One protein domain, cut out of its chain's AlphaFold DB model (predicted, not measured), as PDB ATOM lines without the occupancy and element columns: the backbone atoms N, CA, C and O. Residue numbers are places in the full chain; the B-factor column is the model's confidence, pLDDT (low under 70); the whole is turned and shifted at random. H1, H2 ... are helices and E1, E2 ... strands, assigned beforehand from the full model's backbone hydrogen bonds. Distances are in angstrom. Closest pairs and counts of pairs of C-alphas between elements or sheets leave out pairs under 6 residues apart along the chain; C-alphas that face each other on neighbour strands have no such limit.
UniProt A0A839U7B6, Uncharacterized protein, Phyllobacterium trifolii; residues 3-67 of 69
ATOM      1  N   GLU A   3     -17.482 -22.084 -46.616       90.31
ATOM      2  CA  GLU A   3     -18.112 -20.822 -46.984       90.31
ATOM      3  C   GLU A   3     -19.212 -20.486 -45.982       90.31
ATOM      4  O   GLU A   3     -20.004 -21.342 -45.606       90.31
ATOM      5  N   ARG A   4     -19.272 -19.223 -45.569       91.56
ATOM      6  CA  ARG A   4     -20.281 -18.732 -44.637       91.56
ATOM      7  C   ARG A   4     -21.404 -18.046 -45.401       91.56
ATOM      8  O   ARG A   4     -21.144 -17.161 -46.219       91.56
ATOM      9  N   TYR A   5     -22.642 -18.433 -45.126       92.38
ATOM     10  CA  TYR A   5     -23.832 -17.851 -45.736       92.38
ATOM     11  C   TYR A   5     -24.881 -17.588 -44.656       92.38
ATOM     12  O   TYR A   5     -25.392 -18.523 -44.048       92.38
ATOM     13  N   ARG A   6     -25.195 -16.305 -44.426       87.88
ATOM     14  CA  ARG A   6     -26.023 -15.855 -43.292       87.88
ATOM     15  C   ARG A   6     -25.438 -16.369 -41.969       87.88
ATOM     16  O   ARG A   6     -24.248 -16.170 -41.720       87.88
ATOM     17  N   ASP A   7     -26.253 -17.043 -41.173       91.38
ATOM     18  CA  ASP A   7     -25.907 -17.641 -39.888       91.38
ATOM     19  C   ASP A   7     -25.547 -19.135 -40.013       91.38
ATOM     20  O   ASP A   7     -25.525 -19.861 -39.025       91.38
ATOM     21  N   PHE A   8     -25.229 -19.606 -41.225       92.12
ATOM     22  CA  PHE A   8     -24.802 -20.979 -41.493       92.12
ATOM     23  C   PHE A   8     -23.366 -21.042 -42.028       92.12
ATOM     24  O   PHE A   8     -22.942 -20.242 -42.871       92.12
ATOM     25  N   ASP A   9     -22.633 -22.048 -41.565       93.50
ATOM     26  CA  ASP A   9     -21.342 -22.470 -42.092       93.50
ATOM     27  C   ASP A   9     -21.555 -23.661 -43.043       93.50
ATOM     28  O   ASP A   9     -22.149 -24.676 -42.682       93.50
ATOM     29  N   ILE A  10     -21.103 -23.520 -44.292       92.94
ATOM     30  CA  ILE A  10     -21.241 -24.517 -45.359       92.94
ATOM     31  C   ILE A  10     -19.870 -25.123 -45.658       92.94
ATOM     32  O   ILE A  10     -18.939 -24.442 -46.088       92.94
ATOM     33  N   HIS A  11     -19.756 -26.427 -45.475       91.88
ATOM     34  CA  HIS A  11     -18.562 -27.230 -45.645       91.88
ATOM     35  C   HIS A  11     -18.659 -28.058 -46.925       91.88
ATOM     36  O   HIS A  11     -19.626 -28.776 -47.149       91.88
ATOM     37  N   TYR A  12     -17.641 -27.960 -47.776       89.94
ATOM     38  CA  TYR A  12     -17.440 -28.860 -48.906       89.94
ATOM     39  C   TYR A  12     -16.507 -29.998 -48.488       89.94
ATOM     40  O   TYR A  12     -15.296 -29.764 -48.325       89.94
ATOM     41  N   GLU A  13     -17.081 -31.190 -48.328       85.62
ATOM     42  CA  GLU A  13     -16.441 -32.422 -47.852       85.62
ATOM     43  C   GLU A  13     -16.840 -33.613 -48.743       85.62
ATOM     44  O   GLU A  13     -17.554 -34.513 -48.304       85.62
ATOM     45  N   PRO A  14     -16.385 -33.637 -50.010       78.81
ATOM     46  CA  PRO A  14     -16.743 -34.700 -50.937       78.81
ATOM     47  C   PRO A  14     -16.241 -36.055 -50.415       78.81
ATOM     48  O   PRO A  14     -15.040 -36.192 -50.128       78.81
ATOM     49  N   PRO A  15     -17.109 -37.075 -50.299       74.62
ATOM     50  CA  PRO A  15     -16.669 -38.401 -49.905       74.62
ATOM     51  C   PRO A  15     -15.698 -38.983 -50.952       74.62
ATOM     52  O   PRO A  15     -15.724 -38.617 -52.128       74.62
ATOM     53  N   PRO A  16     -14.843 -39.950 -50.573       79.62
ATOM     54  CA  PRO A  16     -13.945 -40.632 -51.514       79.62
ATOM     55  C   PRO A  16     -14.690 -41.451 -52.587       79.62
ATOM     56  O   PRO A  16     -14.084 -41.941 -53.540       79.62
ATOM     57  N   ILE A  17     -16.002 -41.618 -52.426       76.31
ATOM     58  CA  ILE A  17     -16.912 -42.260 -53.370       76.31
ATOM     59  C   ILE A  17     -17.440 -41.163 -54.307       76.31
ATOM     60  O   ILE A  17     -17.769 -40.091 -53.816       76.31
ATOM     61  N   PRO A  18     -17.592 -41.393 -55.624       76.62
ATOM     62  CA  PRO A  18     -18.098 -40.386 -56.569       76.62
ATOM     63  C   PRO A  18     -19.578 -39.988 -56.367       76.62
ATOM     64  O   PRO A  18     -20.200 -39.465 -57.293       76.62
ATOM     65  N   ASP A  19     -20.155 -40.244 -55.193       76.31
ATOM     66  CA  ASP A  19     -21.490 -39.791 -54.835       76.31
ATOM     67  C   ASP A  19     -21.428 -38.347 -54.340       76.31
ATOM     68  O   ASP A  19     -20.863 -38.054 -53.291       76.31
ATOM     69  N   ARG A  20     -22.013 -37.454 -55.133       77.75
ATOM     70  CA  ARG A  20     -21.987 -36.014 -54.881       77.75
ATOM     71  C   ARG A  20     -23.170 -35.506 -54.073       77.75
ATOM     72  O   ARG A  20     -23.273 -34.304 -53.874       77.75
ATOM     73  N   ARG A  21     -24.096 -36.371 -53.646       78.31
ATOM     74  CA  ARG A  21     -25.297 -35.943 -52.905       78.31
ATOM     75  C   ARG A  21     -24.954 -35.349 -51.542       78.31
ATOM     76  O   ARG A  21     -25.719 -34.537 -51.047       78.31
ATOM     77  N   TRP A  22     -23.792 -35.714 -51.008       79.56
ATOM     78  CA  TRP A  22     -23.285 -35.292 -49.703       79.56
ATOM     79  C   TRP A  22     -21.991 -34.485 -49.818       79.56
ATOM     80  O   TRP A  22     -21.192 -34.448 -48.888       79.56
ATOM     81  N   ASP A  23     -21.753 -33.876 -50.980       87.19
ATOM     82  CA  ASP A  23     -20.559 -33.068 -51.225       87.19
ATOM     83  C   ASP A  23     -20.542 -31.802 -50.354       87.19
ATOM     84  O   ASP A  23     -19.469 -31.305 -50.004       87.19
ATOM     85  N   TRP A  24     -21.722 -31.268 -50.031       89.75
ATOM     86  CA  TRP A  24     -21.896 -30.055 -49.244       89.75
ATOM     87  C   TRP A  24     -22.690 -30.355 -47.980       89.75
ATOM     88  O   TRP A  24     -23.742 -30.981 -48.030       89.75
ATOM     89  N   HIS A  25     -22.210 -29.855 -46.851       90.69
ATOM     90  CA  HIS A  25     -22.867 -29.946 -45.557       90.69
ATOM     91  C   HIS A  25     -23.013 -28.541 -44.981       90.69
ATOM     92  O   HIS A  25     -22.051 -27.780 -44.999       90.69
ATOM     93  N   TYR A  26     -24.193 -28.164 -44.500       91.88
ATOM     94  CA  TYR A  26     -24.425 -26.866 -43.869       91.88
ATOM     95  C   TYR A  26     -24.862 -27.048 -42.420       91.88
ATOM     96  O   TYR A  26     -25.638 -27.946 -42.102       91.88
ATOM     97  N   VAL A  27     -24.368 -26.176 -41.547       92.06
ATOM     98  CA  VAL A  27     -24.674 -26.182 -40.116       92.06
ATOM     99  C   VAL A  27     -24.833 -24.752 -39.617       92.06
ATOM    100  O   VAL A  27     -24.041 -23.873 -39.955       92.06
ATOM    101  N   HIS A  28     -25.880 -24.488 -38.843       91.69
ATOM    102  CA  HIS A  28     -26.094 -23.178 -38.240       91.69
ATOM    103  C   HIS A  28     -25.072 -22.916 -37.134       91.69
ATOM    104  O   HIS A  28     -24.688 -23.817 -36.392       91.69
ATOM    105  N   VAL A  29     -24.663 -21.663 -36.966       88.06
ATOM    106  CA  VAL A  29     -23.668 -21.272 -35.951       88.06
ATOM    107  C   VAL A  29     -24.140 -21.526 -34.519       88.06
ATOM    108  O   VAL A  29     -23.325 -21.734 -33.625       88.06
ATOM    109  N   GLU A  30     -25.455 -21.520 -34.306       86.94
ATOM    110  CA  GLU A  30     -26.097 -21.838 -33.023       86.94
ATOM    111  C   GLU A  30     -26.623 -23.279 -32.952       86.94
ATOM    112  O   GLU A  30     -27.427 -23.590 -32.070       86.94
ATOM    113  N   TYR A  31     -26.220 -24.145 -33.887       83.94
ATOM    114  CA  TYR A  31     -26.570 -25.561 -33.862       83.94
ATOM    115  C   TYR A  31     -26.096 -26.194 -32.548       83.94
ATOM    116  O   TYR A  31     -24.904 -26.166 -32.228       83.94
ATOM    117  N   CYS A  32     -27.028 -26.746 -31.769       84.25
ATOM    118  CA  CYS A  32     -26.751 -27.229 -30.411       84.25
ATOM    119  C   CYS A  32     -26.816 -28.763 -30.272       84.25
ATOM    120  O   CYS A  32     -26.683 -29.284 -29.161       84.25
ATOM    121  N   GLY A  33     -26.956 -29.495 -31.383       76.81
ATOM    122  CA  GLY A  33     -26.894 -30.957 -31.416       76.81
ATOM    123  C   GLY A  33     -28.248 -31.636 -31.627       76.81
ATOM    124  O   GLY A  33     -29.038 -31.222 -32.463       76.81
ATOM    125  N   ASP A  34     -28.483 -32.740 -30.920       75.75
ATOM    126  CA  ASP A  34     -29.590 -33.666 -31.194       75.75
ATOM    127  C   ASP A  34     -30.976 -32.990 -31.093       75.75
ATOM    128  O   ASP A  34     -31.295 -32.363 -30.081       75.75
ATOM    129  N   GLY A  35     -31.791 -33.121 -32.146       74.88
ATOM    130  CA  GLY A  35     -33.112 -32.484 -32.267       74.88
ATOM    131  C   GLY A  35     -33.115 -31.113 -32.949       74.88
ATOM    132  O   GLY A  35     -34.173 -30.505 -33.068       74.88
ATOM    133  N   ASP A  36     -31.955 -30.637 -33.396       81.19
ATOM    134  CA  ASP A  36     -31.795 -29.368 -34.093       81.19
ATOM    135  C   ASP A  36     -31.824 -29.587 -35.616       81.19
ATOM    136  O   ASP A  36     -30.938 -30.216 -36.194       81.19
ATOM    137  N   ASP A  37     -32.869 -29.096 -36.276       80.31
ATOM    138  CA  ASP A  37     -33.049 -29.154 -37.733       80.31
ATOM    139  C   ASP A  37     -32.212 -28.114 -38.497       80.31
ATOM    140  O   ASP A  37     -32.225 -28.082 -39.729       80.31
ATOM    141  N   ARG A  38     -31.404 -27.303 -37.802       86.06
ATOM    142  CA  ARG A  38     -30.571 -26.251 -38.401       86.06
ATOM    143  C   ARG A  38     -29.259 -26.793 -38.986       86.06
ATOM    144  O   ARG A  38     -28.215 -26.137 -38.923       86.06
ATOM    145  N   CYS A  39     -29.289 -27.993 -39.558       90.19
ATOM    146  CA  CYS A  39     -28.184 -28.599 -40.298       90.19
ATOM    147  C   CYS A  39     -28.697 -29.523 -41.411       90.19
ATOM    148  O   CYS A  39     -29.795 -30.067 -41.309       90.19
ATOM    149  N   GLY A  40     -27.888 -29.758 -42.445       89.00
ATOM    150  CA  GLY A  40     -28.245 -30.707 -43.499       89.00
ATOM    151  C   GLY A  40     -27.158 -30.925 -44.544       89.00
ATOM    152  O   GLY A  40     -26.087 -30.318 -44.508       89.00
ATOM    153  N   ASP A  41     -27.426 -31.830 -45.477       90.69
ATOM    154  CA  ASP A  41     -26.584 -32.128 -46.634       90.69
ATOM    155  C   ASP A  41     -27.198 -31.608 -47.941       90.69
ATOM    156  O   ASP A  41     -28.403 -31.376 -48.047       90.69
ATOM    157  N   ALA A  42     -26.339 -31.360 -48.927       89.75
ATOM    158  CA  ALA A  42     -26.713 -30.873 -50.241       89.75
ATOM    159  C   ALA A  42     -25.734 -31.351 -51.320       89.75
ATOM    160  O   ALA A  42     -24.529 -31.531 -51.109       89.75
ATOM    161  N   SER A  43     -26.249 -31.453 -52.540       89.25
ATOM    162  CA  SER A  43     -25.483 -31.865 -53.713       89.25
ATOM    163  C   SER A  43     -24.658 -30.738 -54.341       89.25
ATOM    164  O   SER A  43     -23.800 -30.965 -55.199       89.25
ATOM    165  N   SER A  44     -24.929 -29.486 -53.963       90.62
ATOM    166  CA  SER A  44     -24.285 -28.289 -54.508       90.62
ATOM    167  C   SER A  44     -24.439 -27.090 -53.573       90.62
ATOM    168  O   SER A  44     -25.432 -26.970 -52.863       90.62
ATOM    169  N   LEU A  45     -23.511 -26.131 -53.656       90.19
ATOM    170  CA  LEU A  45     -23.563 -24.880 -52.886       90.19
ATOM    171  C   LEU A  45     -24.872 -24.095 -53.089       90.19
ATOM    172  O   LEU A  45     -25.385 -23.491 -52.154       90.19
ATOM    173  N   VAL A  46     -25.410 -24.090 -54.313       93.00
ATOM    174  CA  VAL A  46     -26.682 -23.414 -54.627       93.00
ATOM    175  C   VAL A  46     -27.851 -24.080 -53.905       93.00
ATOM    176  O   VAL A  46     -28.719 -23.383 -53.390       93.00
ATOM    177  N   GLU A  47     -27.852 -25.411 -53.836       92.06
ATOM    178  CA  GLU A  47     -28.880 -26.177 -53.134       92.06
ATOM    179  C   GLU A  47     -28.789 -25.941 -51.622       92.06
ATOM    180  O   GLU A  47     -29.796 -25.605 -51.010       92.06
ATOM    181  N   ALA A  48     -27.580 -25.965 -51.044       91.12
ATOM    182  CA  ALA A  48     -27.361 -25.640 -49.631       91.12
ATOM    183  C   ALA A  48     -27.906 -24.247 -49.265       91.12
ATOM    184  O   ALA A  48     -28.635 -24.094 -48.289       91.12
ATOM    185  N   LYS A  49     -27.607 -23.228 -50.085       93.12
ATOM    186  CA  LYS A  49     -28.131 -21.867 -49.885       93.12
ATOM    187  C   LYS A  49     -29.655 -21.819 -49.999       93.12
ATOM    188  O   LYS A  49     -30.288 -21.187 -49.166       93.12
ATOM    189  N   GLY A  50     -30.235 -22.521 -50.974       92.94
ATOM    190  CA  GLY A  50     -31.687 -22.614 -51.144       92.94
ATOM    191  C   GLY A  50     -32.397 -23.233 -49.938       92.94
ATOM    192  O   GLY A  50     -33.432 -22.720 -49.524       92.94
ATOM    193  N   MET A  51     -31.821 -24.279 -49.337       90.75
ATOM    194  CA  MET A  51     -32.354 -24.899 -48.115       90.75
ATOM    195  C   MET A  51     -32.296 -23.944 -46.917       90.75
ATOM    196  O   MET A  51     -33.272 -23.816 -46.185       90.75
ATOM    197  N   ILE A  52     -31.189 -23.210 -46.754       91.06
ATOM    198  CA  ILE A  52     -31.047 -22.174 -45.717       91.06
ATOM    199  C   ILE A  52     -32.077 -21.050 -45.911       91.06
ATOM    200  O   ILE A  52     -32.670 -20.562 -44.950       91.06
ATOM    201  N   ASP A  53     -32.288 -20.622 -47.156       91.62
ATOM    202  CA  ASP A  53     -33.282 -19.610 -47.508       91.62
ATOM    203  C   ASP A  53     -34.715 -20.076 -47.199       91.62
ATOM    204  O   ASP A  53     -35.490 -19.291 -46.651       91.62
ATOM    205  N   LEU A  54     -35.047 -21.338 -47.499       88.81
ATOM    206  CA  LEU A  54     -36.334 -21.953 -47.153       88.81
ATOM    207  C   LEU A  54     -36.545 -21.995 -45.639       88.81
ATOM    208  O   LEU A  54     -37.563 -21.496 -45.176       88.81
ATOM    209  N   TRP A  55     -35.554 -22.459 -44.875       87.12
ATOM    210  CA  TRP A  55     -35.633 -22.492 -43.413       87.12
ATOM    211  C   TRP A  55     -35.899 -21.097 -42.826       87.12
ATOM    212  O   TRP A  55     -36.789 -20.914 -42.003       87.12
ATOM    213  N   HIS A  56     -35.189 -20.068 -43.300       86.31
ATOM    214  CA  HIS A  56     -35.448 -18.692 -42.862       86.31
ATOM    215  C   HIS A  56     -36.848 -18.195 -43.238       86.31
ATOM    216  O   HIS A  56     -37.422 -17.407 -42.487       86.31
ATOM    217  N   ALA A  57     -37.370 -18.593 -44.399       86.75
ATOM    218  CA  ALA A  57     -38.718 -18.232 -44.824       86.75
ATOM    219  C   ALA A  57     -39.772 -18.907 -43.936       86.75
ATOM    220  O   ALA A  57     -40.644 -18.212 -43.426       86.75
ATOM    221  N   GLU A  58     -39.633 -20.208 -43.666       83.69
ATOM    222  CA  GLU A  58     -40.525 -20.966 -42.780       83.69
ATOM    223  C   GLU A  58     -40.568 -20.354 -41.372       83.69
ATOM    224  O   GLU A  58     -41.644 -20.074 -40.849       83.69
ATOM    225  N   GLN A  59     -39.406 -20.027 -40.800       79.69
ATOM    226  CA  GLN A  59     -39.326 -19.392 -39.480       79.69
ATOM    227  C   GLN A  59     -39.906 -17.968 -39.466       79.69
ATOM    228  O   GLN A  59     -40.478 -17.532 -38.465       79.69
ATOM    229  N   ALA A  60     -39.763 -17.220 -40.565       75.75
ATOM    230  CA  ALA A  60     -40.350 -15.888 -40.689       75.75
ATOM    231  C   ALA A  60     -41.883 -15.940 -40.821       75.75
ATOM    232  O   ALA A  60     -42.566 -15.039 -40.327       75.75
ATOM    233  N   GLU A  61     -42.423 -16.971 -41.474       67.62
ATOM    234  CA  GLU A  61     -43.864 -17.194 -41.602       67.62
ATOM    235  C   GLU A  61     -44.491 -17.684 -40.288       67.62
ATOM    236  O   GLU A  61     -45.541 -17.163 -39.903       67.62
ATOM    237  N   ASP A  62     -43.833 -18.596 -39.565       61.31
ATOM    238  CA  ASP A  62     -44.292 -19.097 -38.258       61.31
ATOM    239  C   ASP A  62     -44.356 -17.973 -37.209       61.31
ATOM    240  O   ASP A  62     -45.375 -17.784 -36.544       61.31
ATOM    241  N   PHE A  63     -43.333 -17.111 -37.160       56.97
ATOM    242  CA  PHE A  63     -43.333 -15.942 -36.276       56.97
ATOM    243  C   PHE A  63     -44.497 -14.980 -36.559       56.97
ATOM    244  O   PHE A  63     -45.029 -14.348 -35.650       56.97
ATOM    245  N   ASN A  64     -44.914 -14.856 -37.820       58.97
ATOM    246  CA  ASN A  64     -46.001 -13.959 -38.201       58.97
ATOM    247  C   ASN A  64     -47.397 -14.567 -37.950       58.97
ATOM    248  O   ASN A  64     -48.386 -13.835 -37.980       58.97
ATOM    249  N   HIS A  65     -47.490 -15.877 -37.694       55.12
ATOM    250  CA  HIS A  65     -48.742 -16.557 -37.348       55.12
ATOM    251  C   HIS A  65     -49.149 -16.340 -35.876       55.12
ATOM    252  O   HIS A  65     -50.339 -16.341 -35.578       55.12
ATOM    253  N   ASP A  66     -48.194 -16.099 -34.971       52.56
ATOM    254  CA  ASP A  66     -48.427 -15.972 -33.517       52.56
ATOM    255  C   ASP A  66     -48.845 -14.554 -33.060       52.56
ATOM    256  O   ASP A  66     -49.524 -14.386 -32.053       52.56
ATOM    257  N   ILE A  67     -48.519 -13.503 -33.821       60.56
ATOM    258  CA  ILE A  67     -48.794 -12.095 -33.438       60.56
ATOM    259  C   ILE A  67     -50.232 -11.649 -33.815       60.56
ATOM    260  O   ILE A  67     -50.577 -10.468 -33.736       60.56
TER     261      ILE A  67
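Overview. This is residues 3 to 67 of the 69 residues of an uncharacterized protein of Phyllobacterium trifolii (UniProt A0A839U7B6). A small, twisted antiparallel sheet of four short strands has one long helix, H1, over one face; its first part, residues 45 to 53, packs on the sheet, and its far end, residues 57 to 66, sticks out well past it. The protruding end and the long link of residues 13 to 23, at the opposite end, make the long axis. The printed part has 65 residues with four named strands and one named helix, in the order E1 E2 E3 E4 H1; the sheet runs E1 - E2 - E3 - E4, antiparallel throughout, and the class is mixed, helices and strands. The whole is only just loose, close to compact, with a radius of gyration of the C-alphas of 13.2 A, and a rod spanning 48 by 23 by 18 A.

Arrangement. E1, residues 3 to 5, and E2, residues 8 to 12, form a hairpin at 149 degrees, with N 3 and O 10 2.8 A apart, within hydrogen-bond range. E2 and E3, residues 24 to 28, form a second hairpin at 160 degrees, with N 11 and O 25 2.7 A apart. E3 and E4, residues 39 to 42, form a third at 161 degrees, with N 42 and O 24 2.8 A apart. The four strands are a meander, each the antiparallel neighbour of the one before. E1 and E4 are edge strands and are apart. The sheet is only just strongly twisted, with C-alphas up to 4.3 A off its best plane. H1, residues 45 to 66, is on one face of the sheet, giving two layers, a helix layer and a sheet layer, at a height over the sheet of 10.5 A. It lies over E3 and only just over E2, on which 3 of its C-alphas fall, and runs along the strands, at 23 degrees to E3 on the local plane. Its closest C-alphas to E4 are those of Ala 48 and Ala 42, 5.3 A apart; to E3, those of Leu 45 and Trp 24, 6.5 A. In H1, 17 of 18 O i to N i+4 pairs are within hydrogen-bond range.

Along the chain. E1 begins at C-alpha 3, (-18.112, -20.822, -46.984), and is 6.6 A long. E2 is 13.1 A, E3 13.6 A and E4 10.3 A long. H1 runs 32.8 A from C-alpha 45 at (-23.563, -24.880, -52.886) to C-alpha 66 at (-48.427, -15.972, -33.517).

Size, cuts and confidence. The C-alphas of Pro 16 and Ile 67, the two farthest apart, are 48.5 A apart. Residues 57 to 67, of which 57 to 66 belong to H1, stand free; the body without them spans 30 by 23 by 16 A. The link E2 to E3 is long, 11 residues. The printed part has no cut. Mean pLDDT of the printed part is 83.5, and residues 61 to 67 are under 70.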